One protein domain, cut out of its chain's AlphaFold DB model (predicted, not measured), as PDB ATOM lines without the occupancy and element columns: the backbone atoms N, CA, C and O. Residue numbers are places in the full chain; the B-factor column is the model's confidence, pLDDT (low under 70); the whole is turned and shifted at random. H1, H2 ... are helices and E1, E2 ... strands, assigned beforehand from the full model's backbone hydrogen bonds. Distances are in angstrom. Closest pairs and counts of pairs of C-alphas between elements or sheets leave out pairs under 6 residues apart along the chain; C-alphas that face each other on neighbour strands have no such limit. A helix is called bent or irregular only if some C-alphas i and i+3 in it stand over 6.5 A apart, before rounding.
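Overview. This is residues 7 to 158 of the 161 residues of the protein "Alpha/beta hydrolase" of Sphaerobacteraceae bacterium (UniProt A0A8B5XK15). The model has two lobes: in one, a small two-stranded parallel sheet, E1 and E2, lies between helices H5 and H6; in the other, H4 crosses part of the long helix H2, with H1 at H4's far end and H3 set apart among long loops. Residues 86 to 98 run from the H4 lobe to the sheet lobe, and residues 65 to 70 stick out. The printed part has 152 residues with six named helices and two named strands, in the order H1, H2, H3, H4, E1, H5, E2, H6, and its class is mostly helix. It is only just compact, close to loose, with a radius of gyration of the C-alphas of 17.4 A and spans of 52 by 36 by 28 A.

Arrangement. H1, residues 7 to 10, touches H4, residues 77 to 85, closest at the C-alphas of Leu 7 and Pro 84, 4.7 A apart. H2, residues 15 to 32, touches H4 with residues 21 to 29 alone, closest at the C-alphas of Ala 25 and Arg 78, 4.0 A apart; they run opposite ways at a steep tilt of 60 degrees. H3, residues 57 to 63, touches no helix. E1, residues 99 to 104, and E2, residues 125 to 130, are parallel neighbours at 19 degrees; N 101 and O 126 are 2.8 A apart and N 128 and O 101 are 2.9 A apart, both within hydrogen-bond range. With H5, residues 112 to 119, they form a strand-helix-strand unit, two parallel neighbour strands with a helix between them along the chain, and its crossover is right-handed. The closest C-alphas of E1 and H5 are those of Val 103 and Ala 112, 6.2 A apart. The closest C-alphas of E1 and H6, residues 140 to 157, are those of Leu 100 and Phe 153, 6.7 A apart. H5 and H6 are apart. H1 and H5 are close but not clearly touching, with the C-alphas of Ala 8 and Ala 114 closest at 6.8 A. Every O i to N i+4 pair is within hydrogen-bond range in H2, H3 and H5, and 13 of 14 are in H6; H4 has 0 of 5, but 5 of its 6 O i to N i+3 pairs are within range, and H1 is too short for an O i to N i+4 pair.

Along the chain. H1 begins at C-alpha 7, (1.685, -24.826, 34.544). H2 is 25.4 A long, H4 15.3 A, E1 16.2 A, E2 15.9 A and H6 26.2 A. H4 is irregular, but only just: C-alphas 81 and 84 are 6.9 A apart. E1 begins at C-alpha 99, (-15.138, -8.582, 35.057), and H6 ends at C-alpha 157, (-20.754, -1.627, 35.097).

Size, cuts and confidence. The two C-alphas farthest apart are those of Val 34 and Glu 156, 52.9 A. The printed part has no cut. The links H2 to H3, H3 to H4 and H4 to E1 are long. The mean pLDDT of the printed part is 94.5, and no printed residue is under 70.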
ATOM      1  N   LEU A   7       1.064 -23.913  35.509       91.69
ATOM      2  CA  LEU A   7       1.685 -24.826  34.544       91.69
ATOM      3  C   LEU A   7       1.863 -24.205  33.147       91.69
ATOM      4  O   LEU A   7       2.873 -24.435  32.496       91.69
ATOM      5  N   ALA A   8       0.910 -23.389  32.688       90.88
ATOM      6  CA  ALA A   8       1.005 -22.758  31.371       90.88
ATOM      7  C   ALA A   8       2.071 -21.653  31.330       90.88
ATOM      8  O   ALA A   8       2.636 -21.412  30.271       90.88
ATOM      9  N   THR A   9       2.332 -20.993  32.462       87.31
ATOM     10  CA  THR A   9       3.436 -20.039  32.612       87.31
ATOM     11  C   THR A   9       4.773 -20.774  32.661       87.31
ATOM     12  O   THR A   9       5.658 -20.466  31.875       87.31
ATOM     13  N   VAL A  10       4.905 -21.803  33.503       88.19
ATOM     14  CA  VAL A  10       6.167 -22.552  33.660       88.19
ATOM     15  C   VAL A  10       6.606 -23.219  32.354       88.19
ATOM     16  O   VAL A  10       7.789 -23.225  32.046       88.19
ATOM     17  N   LEU A  11       5.667 -23.708  31.537       90.19
ATOM     18  CA  LEU A  11       5.976 -24.282  30.221       90.19
ATOM     19  C   LEU A  11       6.555 -23.275  29.208       90.19
ATOM     20  O   LEU A  11       7.079 -23.702  28.184       90.19
ATOM     21  N   LYS A  12       6.455 -21.963  29.465       86.75
ATOM     22  CA  LYS A  12       7.103 -20.920  28.651       86.75
ATOM     23  C   LYS A  12       8.515 -20.586  29.132       86.75
ATOM     24  O   LYS A  12       9.281 -19.987  28.386       86.75
ATOM     25  N   VAL A  13       8.862 -20.970  30.358       86.44
ATOM     26  CA  VAL A  13      10.164 -20.675  30.956       86.44
ATOM     27  C   VAL A  13      11.208 -21.650  30.397       86.44
ATOM     28  O   VAL A  13      10.963 -22.862  30.399       86.44
ATOM     29  N   PRO A  14      12.394 -21.178  29.963       89.62
ATOM     30  CA  PRO A  14      13.468 -22.057  29.514       89.62
ATOM     31  C   PRO A  14      13.793 -23.139  30.550       89.62
ATOM     32  O   PRO A  14      13.849 -22.869  31.751       89.62
ATOM     33  N   VAL A  15      14.062 -24.368  30.094       90.94
ATOM     34  CA  VAL A  15      14.308 -25.525  30.981       90.94
ATOM     35  C   VAL A  15      15.416 -25.234  31.992       90.94
ATOM     36  O   VAL A  15      15.270 -25.534  33.175       90.94
ATOM     37  N   MET A  16      16.502 -24.591  31.553       90.12
ATOM     38  CA  MET A  16      17.604 -24.245  32.449       90.12
ATOM     39  C   MET A  16      17.219 -23.219  33.513       90.12
ATOM     40  O   MET A  16      17.645 -23.355  34.658       90.12
ATOM     41  N   THR A  17      16.397 -22.230  33.167       90.31
ATOM     42  CA  THR A  17      15.865 -21.272  34.141       90.31
ATOM     43  C   THR A  17      14.958 -21.989  35.138       90.31
ATOM     44  O   THR A  17      15.155 -21.844  36.338       90.31
ATOM     45  N   SER A  18      14.063 -22.868  34.674       91.38
ATOM     46  CA  SER A  18      13.209 -23.688  35.548       91.38
ATOM     47  C   SER A  18      14.013 -24.561  36.523       91.38
ATOM     48  O   SER A  18      13.663 -24.652  37.703       91.38
ATOM     49  N   LEU A  19      15.117 -25.166  36.070       93.31
ATOM     50  CA  LEU A  19      16.016 -25.952  36.924       93.31
ATOM     51  C   LEU A  19      16.715 -25.084  37.977       93.31
ATOM     52  O   LEU A  19      16.702 -25.440  39.156       93.31
ATOM     53  N   LYS A  20      17.278 -23.933  37.581       94.00
ATOM     54  CA  LYS A  20      17.905 -22.979  38.514       94.00
ATOM     55  C   LYS A  20      16.903 -22.479  39.558       94.00
ATOM     56  O   LYS A  20      17.216 -22.486  40.746       94.00
ATOM     57  N   SER A  21      15.692 -22.112  39.132       94.06
ATOM     58  CA  SER A  21      14.618 -21.652  40.018       94.06
ATOM     59  C   SER A  21      14.190 -22.734  40.998       94.06
ATOM     60  O   SER A  21      14.072 -22.468  42.190       94.06
ATOM     61  N   THR A  22      14.040 -23.975  40.531       95.50
ATOM     62  CA  THR A  22      13.702 -25.108  41.402       95.50
ATOM     63  C   THR A  22      14.809 -25.373  42.422       95.50
ATOM     64  O   THR A  22      14.516 -25.532  43.604       95.50
ATOM     65  N   ALA A  23      16.079 -25.372  42.005       97.12
ATOM     66  CA  ALA A  23      17.209 -25.585  42.907       97.12
ATOM     67  C   ALA A  23      17.295 -24.495  43.989       97.12
ATOM     68  O   ALA A  23      17.392 -24.815  45.173       97.12
ATOM     69  N   ALA A  24      17.187 -23.221  43.599       97.50
ATOM     70  CA  ALA A  24      17.155 -22.091  44.528       97.50
ATOM     71  C   ALA A  24      15.980 -22.188  45.512       97.50
ATOM     72  O   ALA A  24      16.136 -21.949  46.706       97.50
ATOM     73  N   ALA A  25      14.805 -22.584  45.027       97.31
ATOM     74  CA  ALA A  25      13.607 -22.686  45.843       97.31
ATOM     75  C   ALA A  25      13.641 -23.867  46.829       97.31
ATOM     76  O   ALA A  25      13.187 -23.737  47.968       97.31
ATOM     77  N   VAL A  26      14.217 -25.007  46.429       98.06
ATOM     78  CA  VAL A  26      14.478 -26.144  47.328       98.06
ATOM     79  C   VAL A  26      15.517 -25.764  48.381       98.06
ATOM     80  O   VAL A  26      15.323 -26.063  49.559       98.06
ATOM     81  N   TYR A  27      16.581 -25.063  47.981       98.25
ATOM     82  CA  TYR A  27      17.603 -24.569  48.902       98.25
ATOM     83  C   TYR A  27      17.015 -23.609  49.947       98.25
ATOM     84  O   TYR A  27      17.220 -23.813  51.143       98.25
ATOM     85  N   ASP A  28      16.211 -22.631  49.522       98.31
ATOM     86  CA  ASP A  28      15.508 -21.722  50.434       98.31
ATOM     87  C   ASP A  28      14.529 -22.470  51.354       98.31
ATOM     88  O   ASP A  28      14.477 -22.212  52.554       98.31
ATOM     89  N   THR A  29      13.801 -23.464  50.838       98.06
ATOM     90  CA  THR A  29      12.907 -24.294  51.665       98.06
ATOM     91  C   THR A  29      13.677 -25.031  52.766       98.06
ATOM     92  O   THR A  29      13.235 -25.043  53.914       98.06
ATOM     93  N   ALA A  30      14.841 -25.605  52.444       98.00
ATOM     94  CA  ALA A  30      15.690 -26.290  53.417       98.00
ATOM     95  C   ALA A  30      16.262 -25.325  54.469       98.00
ATOM     96  O   ALA A  30      16.253 -25.638  55.658       98.00
ATOM     97  N   LEU A  31      16.706 -24.134  54.053       97.75
ATOM     98  CA  LEU A  31      17.143 -23.075  54.968       97.75
ATOM     99  C   LEU A  31      16.017 -22.609  55.900       97.75
ATOM    100  O   LEU A  31      16.256 -22.356  57.082       97.75
ATOM    101  N   GLY A  32      14.783 -22.574  55.397       97.31
ATOM    102  CA  GLY A  32      13.596 -22.243  56.176       97.31
ATOM    103  C   GLY A  32      13.377 -23.134  57.395       97.31
ATOM    104  O   GLY A  32      12.894 -22.649  58.414       97.31
ATOM    105  N   LEU A  33      13.784 -24.405  57.328       96.12
ATOM    106  CA  LEU A  33      13.668 -25.351  58.444       96.12
ATOM    107  C   LEU A  33      14.565 -24.984  59.637       96.12
ATOM    108  O   LEU A  33      14.311 -25.435  60.750       96.12
ATOM    109  N   VAL A  34      15.592 -24.159  59.417       97.44
ATOM    110  CA  VAL A  34      16.517 -23.668  60.451       97.44
ATOM    111  C   VAL A  34      16.417 -22.149  60.651       97.44
ATOM    112  O   VAL A  34      17.343 -21.534  61.174       97.44
ATOM    113  N   GLY A  35      15.310 -21.531  60.220       96.88
ATOM    114  CA  GLY A  35      15.057 -20.095  60.395       96.88
ATOM    115  C   GLY A  35      15.906 -19.185  59.502       96.88
ATOM    116  O   GLY A  35      16.135 -18.032  59.854       96.88
ATOM    117  N   ARG A  36      16.404 -19.696  58.369       97.81
ATOM    118  CA  ARG A  36      17.185 -18.934  57.385       97.81
ATOM    119  C   ARG A  36      16.407 -18.741  56.085       97.81
ATOM    120  O   ARG A  36      15.477 -19.488  55.773       97.81
ATOM    121  N   GLU A  37      16.831 -17.746  55.316       98.00
ATOM    122  CA  GLU A  37      16.177 -17.319  54.081       98.00
ATOM    123  C   GLU A  37      17.197 -17.212  52.951       98.00
ATOM    124  O   GLU A  37      18.358 -16.848  53.161       98.00
ATOM    125  N   TYR A  38      16.749 -17.542  51.747       97.94
ATOM    126  CA  TYR A  38      17.475 -17.301  50.515       97.94
ATOM    127  C   TYR A  38      16.545 -16.629  49.509       97.94
ATOM    128  O   TYR A  38      15.411 -17.061  49.288       97.94
ATOM    129  N   TYR A  39      17.040 -15.539  48.928       98.25
ATOM    130  CA  TYR A  39      16.268 -14.682  48.045       98.25
ATOM    131  C   TYR A  39      16.721 -14.843  46.598       98.25
ATOM    132  O   TYR A  39      17.916 -14.905  46.308       98.25
ATOM    133  N   SER A  40      15.749 -14.834  45.690       97.88
ATOM    134  CA  SER A  40      15.966 -14.694  44.252       97.88
ATOM    135  C   SER A  40      15.425 -13.343  43.770       97.88
ATOM    136  O   SER A  40      14.494 -12.816  44.384       97.88
ATOM    137  N   PRO A  41      15.936 -12.803  42.655       97.31
ATOM    138  CA  PRO A  41      15.355 -11.642  41.986       97.31
ATOM    139  C   PRO A  41      13.889 -11.830  41.581       97.31
ATOM    140  O   PRO A  41      13.485 -12.908  41.135       97.31
ATOM    141  N   VAL A  42      13.092 -10.766  41.709       95.81
ATOM    142  CA  VAL A  42      11.722 -10.691  41.179       95.81
ATOM    143  C   VAL A  42      11.762 -10.549  39.669       95.81
ATOM    144  O   VAL A  42      11.115 -11.335  38.987       95.81
ATOM    145  N   VAL A  43      12.549  -9.606  39.155       95.62
ATOM    146  CA  VAL A  43      12.737  -9.347  37.722       95.62
ATOM    147  C   VAL A  43      14.165  -9.653  37.292       95.62
ATOM    148  O   VAL A  43      15.103  -9.447  38.067       95.62
ATOM    149  N   GLY A  44      14.326 -10.141  36.068       94.44
ATOM    150  CA  GLY A  44      15.624 -10.425  35.463       94.44
ATOM    151  C   GLY A  44      15.535 -10.528  33.944       94.44
ATOM    152  O   GLY A  44      14.444 -10.601  33.377       94.44
ATOM    153  N   GLN A  45      16.692 -10.545  33.296       92.12
ATOM    154  CA  GLN A  45      16.816 -10.696  31.847       92.12
ATOM    155  C   GLN A  45      16.764 -12.176  31.424       92.12
ATOM    156  O   GLN A  45      16.960 -13.080  32.251       92.12
ATOM    157  N   PRO A  46      16.511 -12.482  30.135       89.44
ATOM    158  CA  PRO A  46      16.519 -13.858  29.648       89.44
ATOM    159  C   PRO A  46      17.798 -14.620  30.014       89.44
ATOM    160  O   PRO A  46      18.915 -14.201  29.726       89.44
ATOM    161  N   GLY A  47      17.628 -15.787  30.643       87.38
ATOM    162  CA  GLY A  47      18.728 -16.649  31.099       87.38
ATOM    163  C   GLY A  47      19.155 -16.438  32.559       87.38
ATOM    164  O   GLY A  47      19.836 -17.310  33.127       87.38
ATOM    165  N   GLU A  48      18.708 -15.352  33.190       91.38
ATOM    166  CA  GLU A  48      18.905 -15.095  34.614       91.38
ATOM    167  C   GLU A  48      17.930 -15.894  35.492       91.38
ATOM    168  O   GLU A  48      16.906 -16.419  35.045       91.38
ATOM    169  N   LEU A  49      18.281 -16.021  36.772       93.25
ATOM    170  CA  LEU A  49      17.393 -16.556  37.797       93.25
ATOM    171  C   LEU A  49      16.499 -15.419  38.305       93.25
ATOM    172  O   LEU A  49      16.955 -14.612  39.109       93.25
ATOM    173  N   ALA A  50      15.239 -15.379  37.876       94.44
ATOM    174  CA  ALA A  50      14.235 -14.454  38.401       94.44
ATOM    175  C   ALA A  50      12.815 -15.030  38.277       94.44
ATOM    176  O   ALA A  50      12.602 -16.031  37.588       94.44
ATOM    177  N   ALA A  51      11.841 -14.424  38.962       92.00
ATOM    178  CA  ALA A  51      10.435 -14.835  38.876       92.00
ATOM    179  C   ALA A  51       9.740 -14.331  37.598       92.00
ATOM    180  O   ALA A  51       8.922 -15.046  37.022       92.00
ATOM    181  N   LEU A  52      10.071 -13.116  37.166       91.62
ATOM    182  CA  LEU A  52       9.570 -12.449  35.972       91.62
ATOM    183  C   LEU A  52      10.765 -12.214  35.046       91.62
ATOM    184  O   LEU A  52      11.653 -11.421  35.355       91.62
ATOM    185  N   VAL A  53      10.808 -12.950  33.941       90.75
ATOM    186  CA  VAL A  53      11.908 -12.896  32.977       90.75
ATOM    187  C   VAL A  53      11.345 -12.481  31.632       90.75
ATOM    188  O   VAL A  53      10.500 -13.190  31.090       90.75
ATOM    189  N   ALA A  54      11.818 -11.350  31.125       88.31
ATOM    190  CA  ALA A  54      11.518 -10.830  29.796       88.31
ATOM    191  C   ALA A  54      12.617  -9.850  29.373       88.31
ATOM    192  O   ALA A  54      13.412  -9.397  30.207       88.31
ATOM    193  N   ASP A  55      12.654  -9.524  28.086       87.12
ATOM    194  CA  ASP A  55      13.534  -8.474  27.576       87.12
ATOM    195  C   ASP A  55      13.204  -7.146  28.272       87.12
ATOM    196  O   ASP A  55      12.042  -6.752  28.359       87.12
ATOM    197  N   GLN A  56      14.227  -6.464  28.793       85.81
ATOM    198  CA  GLN A  56      14.098  -5.190  29.515       85.81
ATOM    199  C   GLN A  56      13.177  -5.225  30.750       85.81
ATOM    200  O   GLN A  56      12.723  -4.180  31.217       85.81
ATOM    201  N   ALA A  57      12.875  -6.411  31.299       90.19
ATOM    202  CA  ALA A  57      12.026  -6.526  32.485       90.19
ATOM    203  C   ALA A  57      12.550  -5.720  33.688       90.19
ATOM    204  O   ALA A  57      11.731  -5.082  34.352       90.19
ATOM    205  N   PRO A  58      13.864  -5.711  34.004       91.94
ATOM    206  CA  PRO A  58      14.386  -4.893  35.097       91.94
ATOM    207  C   PRO A  58      14.134  -3.395  34.907       91.94
ATOM    208  O   PRO A  58      13.664  -2.735  35.831       91.94
ATOM    209  N   GLU A  59      14.416  -2.876  33.715       92.12
ATOM    210  CA  GLU A  59      14.275  -1.468  33.353       92.12
ATOM    211  C   GLU A  59      12.799  -1.063  33.370       92.12
ATOM    212  O   GLU A  59      12.423  -0.125  34.073       92.12
ATOM    213  N   ALA A  60      11.950  -1.839  32.692       91.31
ATOM    214  CA  ALA A  60      10.517  -1.595  32.637       91.31
ATOM    215  C   ALA A  60       9.877  -1.651  34.029       91.31
ATOM    216  O   ALA A  60       9.021  -0.831  34.338       91.31
ATOM    217  N   TYR A  61      10.293  -2.577  34.901       92.75
ATOM    218  CA  TYR A  61       9.779  -2.631  36.272       92.75
ATOM    219  C   TYR A  61      10.263  -1.444  37.107       92.75
ATOM    220  O   TYR A  61       9.500  -0.928  37.921       92.75
ATOM    221  N   HIS A  62      11.508  -1.004  36.915       91.50
ATOM    222  CA  HIS A  62      12.058   0.145  37.628       91.50
ATOM    223  C   HIS A  62      11.316   1.442  37.286       91.50
ATOM    224  O   HIS A  62      11.038   2.224  38.189       91.50
ATOM    225  N   GLU A  63      10.906   1.630  36.027       91.94
ATOM    226  CA  GLU A  63      10.066   2.762  35.601       91.94
ATOM    227  C   GLU A  63       8.696   2.807  36.302       91.94
ATOM    228  O   GLU A  63       8.092   3.873  36.415       91.94
ATOM    229  N   LEU A  64       8.202   1.669  36.803       91.31
ATOM    230  CA  LEU A  64       6.941   1.592  37.552       91.31
ATOM    231  C   LEU A  64       7.094   1.947  39.031       91.31
ATOM    232  O   LEU A  64       6.089   2.111  39.729       91.31
ATOM    233  N   LEU A  65       8.326   2.010  39.540       93.06
ATOM    234  CA  LEU A  65       8.570   2.295  40.944       93.06
ATOM    235  C   LEU A  65       8.480   3.807  41.191       93.06
ATOM    236  O   LEU A  65       9.148   4.581  40.509       93.06
ATOM    237  N   PRO A  66       7.708   4.248  42.200       92.31
ATOM    238  CA  PRO A  66       7.730   5.641  42.626       92.31
ATOM    239  C   PRO A  66       9.137   6.079  43.045       92.31
ATOM    240  O   PRO A  66       9.906   5.287  43.604       92.31
ATOM    241  N   GLU A  67       9.450   7.362  42.861       91.62
ATOM    242  CA  GLU A  67      10.679   7.941  43.405       91.62
ATOM    243  C   GLU A  67      10.768   7.706  44.921       91.62
ATOM    244  O   GLU A  67       9.796   7.873  45.660       91.62
ATOM    245  N   GLY A  68      11.943   7.286  45.394       92.50
ATOM    246  CA  GLY A  68      12.163   6.961  46.807       92.50
ATOM    247  C   GLY A  68      11.559   5.629  47.266       92.50
ATOM    248  O   GLY A  68      11.536   5.360  48.467       92.50
ATOM    249  N   SER A  69      11.080   4.782  46.347       92.56
ATOM    250  CA  SER A  69      10.619   3.433  46.676       92.56
ATOM    251  C   SER A  69      11.710   2.622  47.390       92.56
ATOM    252  O   SER A  69      12.822   2.475  46.889       92.56
ATOM    253  N   GLY A  70      11.370   2.045  48.547       94.31
ATOM    254  CA  GLY A  70      12.216   1.084  49.270       94.31
ATOM    255  C   GLY A  70      12.136  -0.340  48.714       94.31
ATOM    256  O   GLY A  70      12.484  -1.290  49.412       94.31
ATOM    257  N   TRP A  71      11.595  -0.514  47.507       95.69
ATOM    258  CA  TRP A  71      11.456  -1.823  46.886       95.69
ATOM    259  C   TRP A  71      12.826  -2.424  46.563       95.69
ATOM    260  O   TRP A  71      13.665  -1.803  45.914       95.69
ATOM    261  N   GLU A  72      13.023  -3.671  46.981       95.25
ATOM    262  CA  GLU A  72      14.181  -4.474  46.616       95.25
ATOM    263  C   GLU A  72      13.765  -5.535  45.601       95.25
ATOM    264  O   GLU A  72      12.733  -6.190  45.758       95.25
ATOM    265  N   ASN A  73      14.610  -5.770  44.595       96.50
ATOM    266  CA  ASN A  73      14.417  -6.844  43.624       96.50
ATOM    267  C   ASN A  73      14.688  -8.221  44.261       96.50
ATOM    268  O   ASN A  73      15.683  -8.875  43.947       96.50
ATOM    269  N   ARG A  74      13.853  -8.636  45.218       97.25
ATOM    270  CA  ARG A  74      14.016  -9.855  46.018       97.25
ATOM    271  C   ARG A  74      12.667 -10.483  46.362       97.25
ATOM    272  O   ARG A  74      11.755  -9.813  46.832       97.25
ATOM    273  N   LEU A  75      12.571 -11.797  46.191       97.12
ATOM    274  CA  LEU A  75      11.532 -12.647  46.771       97.12
ATOM    275  C   LEU A  75      12.167 -13.859  47.447       97.12
ATOM    276  O   LEU A  75      13.246 -14.293  47.046       97.12
ATOM    277  N   LEU A  76      11.480 -14.447  48.425       97.81
ATOM    278  CA  LEU A  76      11.863 -15.759  48.948       97.81
ATOM    279  C   LEU A  76      11.819 -16.783  47.815       97.81
ATOM    280  O   LEU A  76      10.768 -16.976  47.192       97.81
ATOM    281  N   SER A  77      12.941 -17.451  47.545       97.88
ATOM    282  CA  SER A  77      13.027 -18.364  46.405       97.88
ATOM    283  C   SER A  77      12.012 -19.505  46.519       97.88
ATOM    284  O   SER A  77      11.480 -19.935  45.498       97.88
ATOM    285  N   ARG A  78      11.658 -19.955  47.735       97.31
ATOM    286  CA  ARG A  78      10.666 -21.023  47.970       97.31
ATOM    287  C   ARG A  78       9.285 -20.721  47.384       97.31
ATOM    288  O   ARG A  78       8.568 -21.652  47.024       97.31
ATOM    289  N   SER A  79       8.920 -19.448  47.213       95.56
ATOM    290  CA  SER A  79       7.656 -19.055  46.575       95.56
ATOM    291  C   SER A  79       7.565 -19.524  45.120       95.56
ATOM    292  O   SER A  79       6.471 -19.807  44.631       95.56
ATOM    293  N   MET A  80       8.701 -19.702  44.431       94.50
ATOM    294  CA  MET A  80       8.729 -20.217  43.057       94.50
ATOM    295  C   MET A  80       8.187 -21.654  42.954       94.50
ATOM    296  O   MET A  80       7.617 -22.009  41.923       94.50
ATOM    297  N   LEU A  81       8.268 -22.465  44.022       95.06
ATOM    298  CA  LEU A  81       7.681 -23.816  44.044       95.06
ATOM    299  C   LEU A  81       6.152 -23.799  44.011       95.06
ATOM    300  O   LEU A  81       5.547 -24.800  43.642       95.06
ATOM    301  N   GLN A  82       5.514 -22.689  44.384       93.62
ATOM    302  CA  GLN A  82       4.054 -22.586  44.407       93.62
ATOM    303  C   GLN A  82       3.471 -22.253  43.030       93.62
ATOM    304  O   GLN A  82       2.327 -22.611  42.744       93.62
ATOM    305  N   VAL A  83       4.260 -21.610  42.161       92.06
ATOM    306  CA  VAL A  83       3.810 -21.114  40.852       92.06
ATOM    307  C   VAL A  83       3.147 -22.205  40.003       92.06
ATOM    308  O   VAL A  83       2.022 -21.966  39.568       92.06
ATOM    309  N   PRO A  84       3.722 -23.413  39.802       91.94
ATOM    310  CA  PRO A  84       3.092 -24.446  38.972       91.94
ATOM    311  C   PRO A  84       1.694 -24.859  39.457       91.94
ATOM    312  O   PRO A  84       0.841 -25.230  38.646       91.94
ATOM    313  N   PHE A  85       1.455 -24.772  40.768       94.19
ATOM    314  CA  PHE A  85       0.228 -25.218  41.425       94.19
ATOM    315  C   PHE A  85      -0.834 -24.115  41.532       94.19
ATOM    316  O   PHE A  85      -2.009 -24.407  41.766       94.19
ATOM    317  N   PHE A  86      -0.471 -22.852  41.294       93.06
ATOM    318  CA  PHE A  86      -1.410 -21.737  41.330       93.06
ATOM    319  C   PHE A  86      -2.157 -21.596  39.997       93.06
ATOM    320  O   PHE A  86      -1.647 -21.084  39.004       93.06
ATOM    321  N   THR A  87      -3.403 -22.075  39.945       94.56
ATOM    322  CA  THR A  87      -4.223 -22.054  38.718       94.56
ATOM    323  C   THR A  87      -5.572 -21.349  38.939       94.56
ATOM    324  O   THR A  87      -6.607 -22.018  39.043       94.56
ATOM    325  N   PRO A  88      -5.602 -19.996  38.972       93.19
ATOM    326  CA  PRO A  88      -6.826 -19.206  39.175       93.19
ATOM    327  C   PRO A  88      -7.983 -19.567  38.240       93.19
ATOM    328  O   PRO A  88      -9.141 -19.600  38.664       93.19
ATOM    329  N   ARG A  89      -7.693 -19.935  36.983       93.56
ATOM    330  CA  ARG A  89      -8.723 -20.294  35.990       93.56
ATOM    331  C   ARG A  89      -9.622 -21.470  36.391       93.56
ATOM    332  O   ARG A  89     -10.676 -21.650  35.779       93.56
ATOM    333  N   ASN A  90      -9.216 -22.301  37.356       94.19
ATOM    334  CA  ASN A  90     -10.043 -23.406  37.864       94.19
ATOM    335  C   ASN A  90     -11.254 -22.893  38.656       94.19
ATOM    336  O   ASN A  90     -12.270 -23.573  38.751       94.19
ATOM    337  N   SER A  91     -11.155 -21.669  39.166       95.88
ATOM    338  CA  SER A  91     -12.169 -21.013  39.985       95.88
ATOM    339  C   SER A  91     -12.994 -19.975  39.225       95.88
ATOM    340  O   SER A  91     -13.961 -19.459  39.772       95.88
ATOM    341  N   ALA A  92     -12.655 -19.698  37.964       96.44
ATOM    342  CA  ALA A  92     -13.221 -18.608  37.167       96.44
ATOM    343  C   ALA A  92     -14.755 -18.630  37.051       96.44
ATOM    344  O   ALA A  92     -15.384 -17.581  37.086       96.44
ATOM    345  N   LYS A  93     -15.367 -19.822  36.995       97.19
ATOM    346  CA  LYS A  93     -16.833 -19.980  36.932       97.19
ATOM    347  C   LYS A  93     -17.563 -19.512  38.196       97.19
ATOM    348  O   LYS A  93     -18.775 -19.358  38.162       97.19
ATOM    349  N   ARG A  94     -16.848 -19.350  39.315       97.50
ATOM    350  CA  ARG A  94     -17.418 -18.889  40.589       97.50
ATOM    351  C   ARG A  94     -17.464 -17.365  40.702       97.50
ATOM    352  O   ARG A  94     -17.967 -16.865  41.698       97.50
ATOM    353  N   ILE A  95     -16.905 -16.638  39.734       97.25
ATOM    354  CA  ILE A  95     -16.929 -15.177  39.736       97.25
ATOM    355  C   ILE A  95     -18.328 -14.723  39.319       97.25
ATOM    356  O   ILE A  95     -18.779 -15.045  38.223       97.25
ATOM    357  N   THR A  96     -19.012 -14.012  40.211       95.44
ATOM    358  CA  THR A  96     -20.373 -13.496  39.994       95.44
ATOM    359  C   THR A  96     -20.405 -12.007  39.672       95.44
ATOM    360  O   THR A  96     -21.387 -11.535  39.110       95.44
ATOM    361  N   ALA A  97     -19.350 -11.266  40.019       95.62
ATOM    362  CA  ALA A  97     -19.215  -9.862  39.658       95.62
ATOM    363  C   ALA A  97     -18.873  -9.711  38.163       95.62
ATOM    364  O   ALA A  97     -18.151 -10.565  37.635       95.62
ATOM    365  N   PRO A  98     -19.316  -8.627  37.496       96.56
ATOM    366  CA  PRO A  98     -18.814  -8.263  36.176       96.56
ATOM    367  C   PRO A  98     -17.287  -8.121  36.193       96.56
ATOM    368  O   PRO A  98     -16.726  -7.519  37.110       96.56
ATOM    369  N   VAL A  99     -16.606  -8.636  35.168       97.38
ATOM    370  CA  VAL A  99     -15.138  -8.582  35.057       97.38
ATOM    371  C   VAL A  99     -14.703  -7.913  33.761       97.38
ATOM    372  O   VAL A  99     -15.119  -8.313  32.678       97.38
ATOM    373  N   LEU A 100     -13.767  -6.971  33.859       97.81
ATOM    374  CA  LEU A 100     -12.892  -6.613  32.747       97.81
ATOM    375  C   LEU A 100     -11.608  -7.433  32.844       97.81
ATOM    376  O   LEU A 100     -10.897  -7.377  33.848       97.81
ATOM    377  N   MET A 101     -11.285  -8.170  31.787       97.75
ATOM    378  CA  MET A 101      -9.993  -8.824  31.641       97.75
ATOM    379  C   MET A 101      -9.215  -8.165  30.507       97.75
ATOM    380  O   MET A 101      -9.565  -8.332  29.341       97.75
ATOM    381  N   VAL A 102      -8.141  -7.453  30.856       98.00
ATOM    382  CA  VAL A 102      -7.180  -6.902  29.893       98.00
ATOM    383  C   VAL A 102      -5.972  -7.833  29.798       98.00
ATOM    384  O   VAL A 102      -5.342  -8.166  30.806       98.00
ATOM    385  N   VAL A 103      -5.671  -8.291  28.587       97.62
ATOM    386  CA  VAL A 103      -4.600  -9.247  28.284       97.62
ATOM    387  C   VAL A 103      -3.603  -8.601  27.332       97.62
ATOM    388  O   VAL A 103      -4.008  -8.019  26.335       97.62
ATOM    389  N   ALA A 104      -2.309  -8.751  27.598       96.62
ATOM    390  CA  ALA A 104      -1.259  -8.420  26.643       96.62
ATOM    391  C   ALA A 104      -1.076  -9.591  25.666       96.62
ATOM    392  O   ALA A 104      -0.846 -10.730  26.078       96.62
ATOM    393  N   GLY A 105      -1.252  -9.344  24.369       96.00
ATOM    394  CA  GLY A 105      -1.242 -10.377  23.332       96.00
ATOM    395  C   GLY A 105       0.135 -10.998  23.096       96.00
ATOM    396  O   GLY A 105       0.217 -12.202  22.844       96.00
ATOM    397  N   ARG A 106       1.204 -10.203  23.238       94.31
ATOM    398  CA  ARG A 106       2.606 -10.619  23.059       94.31
ATOM    399  C   ARG A 106       3.316 -10.911  24.383       94.31
ATOM    400  O   ARG A 106       4.536 -10.956  24.419       94.31
ATOM    401  N   ASP A 107       2.562 -11.112  25.461       92.62
ATOM    402  CA  ASP A 107       3.103 -11.393  26.791       92.62
ATOM    403  C   ASP A 107       4.010 -12.634  26.774       92.62
ATOM    404  O   ASP A 107       3.575 -13.737  26.416       92.62
ATOM    405  N   ASP A 108       5.269 -12.460  27.153       88.50
ATOM    406  CA  ASP A 108       6.310 -13.481  27.252       88.50
ATOM    407  C   ASP A 108       6.512 -13.990  28.691       88.50
ATOM    408  O   ASP A 108       6.919 -15.140  28.869       88.50
ATOM    409  N   VAL A 109       6.082 -13.228  29.701       90.50
ATOM    410  CA  VAL A 109       6.170 -13.573  31.131       90.50
ATOM    411  C   VAL A 109       5.069 -14.550  31.561       90.50
ATOM    412  O   VAL A 109       5.323 -15.529  32.266       90.50
ATOM    413  N   VAL A 110       3.817 -14.329  31.147       91.69
ATOM    414  CA  VAL A 110       2.681 -15.216  31.443       91.69
ATOM    415  C   VAL A 110       1.968 -15.687  30.175       91.69
ATOM    416  O   VAL A 110       2.272 -15.317  29.042       91.69
ATOM    417  N   SER A 111       1.035 -16.627  30.331       93.19
ATOM    418  CA  SER A 111       0.313 -17.205  29.197       93.19
ATOM    419  C   SER A 111      -0.931 -16.382  28.836       93.19
ATOM    420  O   SER A 111      -2.007 -16.597  29.404       93.19
ATOM    421  N   ALA A 112      -0.818 -15.511  27.826       94.25
ATOM    422  CA  ALA A 112      -1.951 -14.780  27.242       94.25
ATOM    423  C   ALA A 112      -3.096 -15.723  26.818       94.25
ATOM    424  O   ALA A 112      -4.265 -15.501  27.132       94.25
ATOM    425  N   SER A 113      -2.768 -16.864  26.199       94.69
ATOM    426  CA  SER A 113      -3.765 -17.872  25.812       94.69
ATOM    427  C   SER A 113      -4.448 -18.539  27.013       94.69
ATOM    428  O   SER A 113      -5.614 -18.934  26.932       94.69
ATOM    429  N   ALA A 114      -3.765 -18.691  28.154       95.31
ATOM    430  CA  ALA A 114      -4.409 -19.126  29.391       95.31
ATOM    431  C   ALA A 114      -5.371 -18.062  29.936       95.31
ATOM    432  O   ALA A 114      -6.475 -18.434  30.341       95.31
ATOM    433  N   ALA A 115      -5.004 -16.778  29.866       96.19
ATOM    434  CA  ALA A 115      -5.863 -15.674  30.288       96.19
ATOM    435  C   ALA A 115      -7.128 -15.577  29.424       96.19
ATOM    436  O   ALA A 115      -8.234 -15.625  29.955       96.19
ATOM    437  N   VAL A 116      -6.999 -15.619  28.094       96.81
ATOM    438  CA  VAL A 116      -8.152 -15.654  27.172       96.81
ATOM    439  C   VAL A 116      -9.065 -16.856  27.456       96.81
ATOM    440  O   VAL A 116     -10.291 -16.737  27.450       96.81
ATOM    441  N   ARG A 117      -8.498 -18.032  27.762       96.38
ATOM    442  CA  ARG A 117      -9.290 -19.206  28.178       96.38
ATOM    443  C   ARG A 117      -9.972 -19.017  29.531       96.38
ATOM    444  O   ARG A 117     -11.026 -19.611  29.741       96.38
ATOM    445  N   MET A 118      -9.377 -18.259  30.450       97.19
ATOM    446  CA  MET A 118     -10.007 -17.912  31.721       97.19
ATOM    447  C   MET A 118     -11.183 -16.961  31.504       97.19
ATOM    448  O   MET A 118     -12.249 -17.251  32.034       97.19
ATOM    449  N   ALA A 119     -11.029 -15.916  30.684       97.56
ATOM    450  CA  ALA A 119     -12.108 -14.979  30.353       97.56
ATOM    451  C   ALA A 119     -13.368 -15.706  29.862       97.56
ATOM    452  O   ALA A 119     -14.455 -15.486  30.378       97.56
ATOM    453  N   ARG A 120     -13.210 -16.690  28.962       96.56
ATOM    454  CA  ARG A 120     -14.318 -17.522  28.447       96.56
ATOM    455  C   ARG A 120     -15.037 -18.372  29.504       96.56
ATOM    456  O   ARG A 120     -16.086 -18.935  29.214       96.56
ATOM    457  N   LYS A 121     -14.449 -18.557  30.689       97.12
ATOM    458  CA  LYS A 121     -15.055 -19.309  31.800       97.12
ATOM    459  C   LYS A 121     -15.797 -18.413  32.788       97.12
ATOM    460  O   LYS A 121     -16.524 -18.954  33.618       97.12
ATOM    461  N   ILE A 122     -15.559 -17.107  32.756       98.06
ATOM    462  CA  ILE A 122     -16.212 -16.147  33.642       98.06
ATOM    463  C   ILE A 122     -17.591 -15.830  33.037       98.06
ATOM    464  O   ILE A 122     -17.641 -15.517  31.849       98.06
ATOM    465  N   PRO A 123     -18.695 -15.935  33.802       97.06
ATOM    466  CA  PRO A 123     -20.048 -15.725  33.277       97.06
ATOM    467  C   PRO A 123     -20.280 -14.344  32.650       97.06
ATOM    468  O   PRO A 123     -20.901 -14.258  31.597       97.06
ATOM    469  N   ASP A 124     -19.762 -13.287  33.279       96.75
ATOM    470  CA  ASP A 124     -19.879 -11.904  32.811       96.75
ATOM    471  C   ASP A 124     -18.486 -11.278  32.712       96.75
ATOM    472  O   ASP A 124     -17.944 -10.744  33.681       96.75
ATOM    473  N   CYS A 125     -17.860 -11.431  31.543       97.81
ATOM    474  CA  CYS A 125     -16.505 -10.957  31.299       97.81
ATOM    475  C   CYS A 125     -16.404 -10.187  29.989       97.81
ATOM    476  O   CYS A 125     -16.574 -10.747  28.905       97.81
ATOM    477  N   THR A 126     -15.999  -8.928  30.091       97.75
ATOM    478  CA  THR A 126     -15.489  -8.141  28.974       97.75
ATOM    479  C   THR A 126     -14.008  -8.465  28.796       97.75
ATOM    480  O   THR A 126     -13.206  -8.245  29.700       97.75
ATOM    481  N   LEU A 127     -13.624  -9.012  27.642       98.19
ATOM    482  CA  LEU A 127     -12.225  -9.283  27.298       98.19
ATOM    483  C   LEU A 127     -11.688  -8.182  26.374       98.19
ATOM    484  O   LEU A 127     -12.301  -7.874  25.349       98.19
ATOM    485  N   ARG A 128     -10.514  -7.642  26.708       98.12
ATOM    486  CA  ARG A 128      -9.707  -6.764  25.851       98.12
ATOM    487  C   ARG A 128      -8.317  -7.363  25.691       98.12
ATOM    488  O   ARG A 128      -7.724  -7.820  26.668       98.12
ATOM    489  N   VAL A 129      -7.821  -7.406  24.460       97.94
ATOM    490  CA  VAL A 129      -6.484  -7.919  24.148       97.94
ATOM    491  C   VAL A 129      -5.701  -6.789  23.504       97.94
ATOM    492  O   VAL A 129      -6.050  -6.364  22.409       97.94
ATOM    493  N   LEU A 130      -4.677  -6.316  24.203       97.62
ATOM    494  CA  LEU A 130      -3.775  -5.270  23.746       97.62
ATOM    495  C   LEU A 130      -2.676  -5.892  22.891       97.62
ATOM    496  O   LEU A 130      -2.153  -6.959  23.231       97.62
ATOM    497  N   ASP A 131      -2.272  -5.205  21.829       96.12
ATOM    498  CA  ASP A 131      -1.068  -5.559  21.084       96.12
ATOM    499  C   ASP A 131       0.172  -5.030  21.832       96.12
ATOM    500  O   ASP A 131       0.821  -4.064  21.430       96.12
ATOM    501  N   ALA A 132       0.457  -5.660  22.973       95.25
ATOM    502  CA  ALA A 132       1.445  -5.249  23.969       95.25
ATOM    503  C   ALA A 132       2.218  -6.458  24.535       95.25
ATOM    504  O   ALA A 132       1.711  -7.587  24.500       95.25
ATOM    505  N   ASP A 133       3.423  -6.220  25.059       93.31
ATOM    506  CA  ASP A 133       4.141  -7.154  25.941       93.31
ATOM    507  C   ASP A 133       3.621  -7.089  27.396       93.31
ATOM    508  O   ASP A 133       2.591  -6.470  27.678       93.31
ATOM    509  N   HIS A 134       4.294  -7.767  28.331       93.81
ATOM    510  CA  HIS A 134       3.849  -7.829  29.725       93.81
ATOM    511  C   HIS A 134       3.832  -6.466  30.441       93.81
ATOM    512  O   HIS A 134       2.972  -6.249  31.303       93.81
ATOM    513  N   PHE A 135       4.768  -5.570  30.111       93.62
ATOM    514  CA  PHE A 135       5.022  -4.326  30.842       93.62
ATOM    515  C   PHE A 135       4.457  -3.081  30.151       93.62
ATOM    516  O   PHE A 135       4.032  -2.147  30.829       93.62
ATOM    517  N   GLN A 136       4.352  -3.087  28.824       93.88
ATOM    518  CA  GLN A 136       3.782  -1.993  28.031       93.88
ATOM    519  C   GLN A 136       2.400  -1.496  28.503       93.88
ATOM    520  O   GLN A 136       2.161  -0.297  28.453       93.88
ATOM    521  N   PRO A 137       1.472  -2.322  29.024       95.56
ATOM    522  CA  PRO A 137       0.187  -1.829  29.537       95.56
ATOM    523  C   PRO A 137       0.281  -0.912  30.768       95.56
ATOM    524  O   PRO A 137      -0.756  -0.430  31.234       95.56
ATOM    525  N   TYR A 138       1.477  -0.711  31.327       93.44
ATOM    526  CA  TYR A 138       1.726   0.149  32.480       93.44
ATOM    527  C   TYR A 138       2.439   1.466  32.128       93.44
ATOM    528  O   TYR A 138       2.461   2.361  32.970       93.44
ATOM    529  N   THR A 139       2.970   1.625  30.908       89.12
ATOM    530  CA  THR A 139       3.619   2.864  30.436       89.12
ATOM    531  C   THR A 139       3.234   3.208  28.984       89.12
ATOM    532  O   THR A 139       2.617   2.418  28.275       89.12
ATOM    533  N   GLY A 140       3.550   4.424  28.522       87.88
ATOM    534  CA  GLY A 140       3.380   4.820  27.114       87.88
ATOM    535  C   GLY A 140       1.946   4.724  26.560       87.88
ATOM    536  O   GLY A 140       0.965   4.975  27.265       87.88
ATOM    537  N   ASP A 141       1.822   4.382  25.275       91.62
ATOM    538  CA  ASP A 141       0.542   4.387  24.547       91.62
ATOM    539  C   ASP A 141      -0.387   3.238  24.968       91.62
ATOM    540  O   ASP A 141      -1.585   3.441  25.175       91.62
ATOM    541  N   SER A 142       0.164   2.035  25.169       94.88
ATOM    542  CA  SER A 142      -0.604   0.873  25.638       94.88
ATOM    543  C   SER A 142      -1.195   1.090  27.031       94.88
ATOM    544  O   SER A 142      -2.264   0.555  27.329       94.88
ATOM    545  N   PHE A 143      -0.557   1.902  27.878       95.94
ATOM    546  CA  PHE A 143      -1.151   2.342  29.138       95.94
ATOM    547  C   PHE A 143      -2.410   3.185  28.927       95.94
ATOM    548  O   PHE A 143      -3.418   2.930  29.583       95.94
ATOM    549  N   GLN A 144      -2.396   4.146  28.000       97.12
ATOM    550  CA  GLN A 144      -3.574   4.979  27.732       97.12
ATOM    551  C   GLN A 144      -4.752   4.137  27.227       97.12
ATOM    552  O   GLN A 144      -5.873   4.298  27.708       97.12
ATOM    553  N   GLU A 145      -4.494   3.184  26.328       97.44
ATOM    554  CA  GLU A 145      -5.505   2.228  25.857       97.44
ATOM    555  C   GLU A 145      -6.042   1.353  27.005       97.44
ATOM    556  O   GLU A 145      -7.257   1.221  27.191       97.44
ATOM    557  N   ASN A 146      -5.147   0.805  27.834       97.81
ATOM    558  CA  ASN A 146      -5.507  -0.000  29.001       97.81
ATOM    559  C   ASN A 146      -6.393   0.781  29.990       97.81
ATOM    560  O   ASN A 146      -7.418   0.271  30.448       97.81
ATOM    561  N   ILE A 147      -6.025   2.023  30.309       97.88
ATOM    562  CA  ILE A 147      -6.789   2.892  31.209       97.88
ATOM    563  C   ILE A 147      -8.138   3.275  30.597       97.88
ATOM    564  O   ILE A 147      -9.146   3.246  31.304       97.88
ATOM    565  N   ALA A 148      -8.202   3.562  29.295       97.69
ATOM    566  CA  ALA A 148      -9.460   3.857  28.614       97.69
ATOM    567  C   ALA A 148     -10.456   2.692  28.733       97.69
ATOM    568  O   ALA A 148     -11.613   2.914  29.089       97.69
ATOM    569  N   HIS A 149     -10.003   1.449  28.534       97.62
ATOM    570  CA  HIS A 149     -10.839   0.263  28.735       97.62
ATOM    571  C   HIS A 149     -11.315   0.095  30.181       97.62
ATOM    572  O   HIS A 149     -12.467  -0.274  30.408       97.62
ATOM    573  N   GLN A 150     -10.448   0.361  31.163       97.19
ATOM    574  CA  GLN A 150     -10.827   0.303  32.578       97.19
ATOM    575  C   GLN A 150     -11.888   1.354  32.920       97.19
ATOM    576  O   GLN A 150     -12.878   1.030  33.574       97.19
ATOM    577  N   ILE A 151     -11.724   2.589  32.440       96.75
ATOM    578  CA  ILE A 151     -12.683   3.679  32.657       96.75
ATOM    579  C   ILE A 151     -14.020   3.389  31.965       96.75
ATOM    580  O   ILE A 151     -15.066   3.580  32.583       96.75
ATOM    581  N   GLU A 152     -14.004   2.931  30.710       96.44
ATOM    582  CA  GLU A 152     -15.207   2.526  29.964       96.44
ATOM    583  C   GLU A 152     -15.987   1.463  30.744       96.44
ATOM    584  O   GLU A 152     -17.161   1.654  31.059       96.44
ATOM    585  N   PHE A 153     -15.306   0.395  31.158       96.88
ATOM    586  CA  PHE A 153     -15.926  -0.682  31.916       96.88
ATOM    587  C   PHE A 153     -16.522  -0.207  33.245       96.88
ATOM    588  O   PHE A 153     -17.633  -0.604  33.594       96.88
ATOM    589  N   LEU A 154     -15.808   0.642  33.991       95.69
ATOM    590  CA  LEU A 154     -16.312   1.180  35.255       95.69
ATOM    591  C   LEU A 154     -17.546   2.058  35.039       95.69
ATOM    592  O   LEU A 154     -18.520   1.896  35.763       95.69
ATOM    593  N   ARG A 155     -17.554   2.923  34.018       94.06
ATOM    594  CA  ARG A 155     -18.731   3.743  33.682       94.06
ATOM    595  C   ARG A 155     -19.950   2.895  33.329       94.06
ATOM    596  O   ARG A 155     -21.060   3.244  33.711       94.06
ATOM    597  N   GLU A 156     -19.748   1.794  32.610       92.94
ATOM    598  CA  GLU A 156     -20.834   0.903  32.194       92.94
ATOM    599  C   GLU A 156     -21.343  -0.006  33.318       92.94
ATOM    600  O   GLU A 156     -22.539  -0.291  33.389       92.94
ATOM    601  N   ARG A 157     -20.444  -0.532  34.158       94.06
ATOM    602  CA  ARG A 157     -20.754  -1.627  35.097       94.06
ATOM    603  C   ARG A 157     -20.778  -1.210  36.566       94.06
ATOM    604  O   ARG A 157     -21.316  -1.956  37.381       94.06
ATOM    605  N   VAL A 158     -20.207  -0.057  36.901       87.31
ATOM    606  CA  VAL A 158     -20.177   0.519  38.253       87.31
ATOM    607  C   VAL A 158     -20.593   1.995  38.175       87.31
ATOM    608  O   VAL A 158     -19.773   2.883  38.418       87.31
TER     609      VAL A 158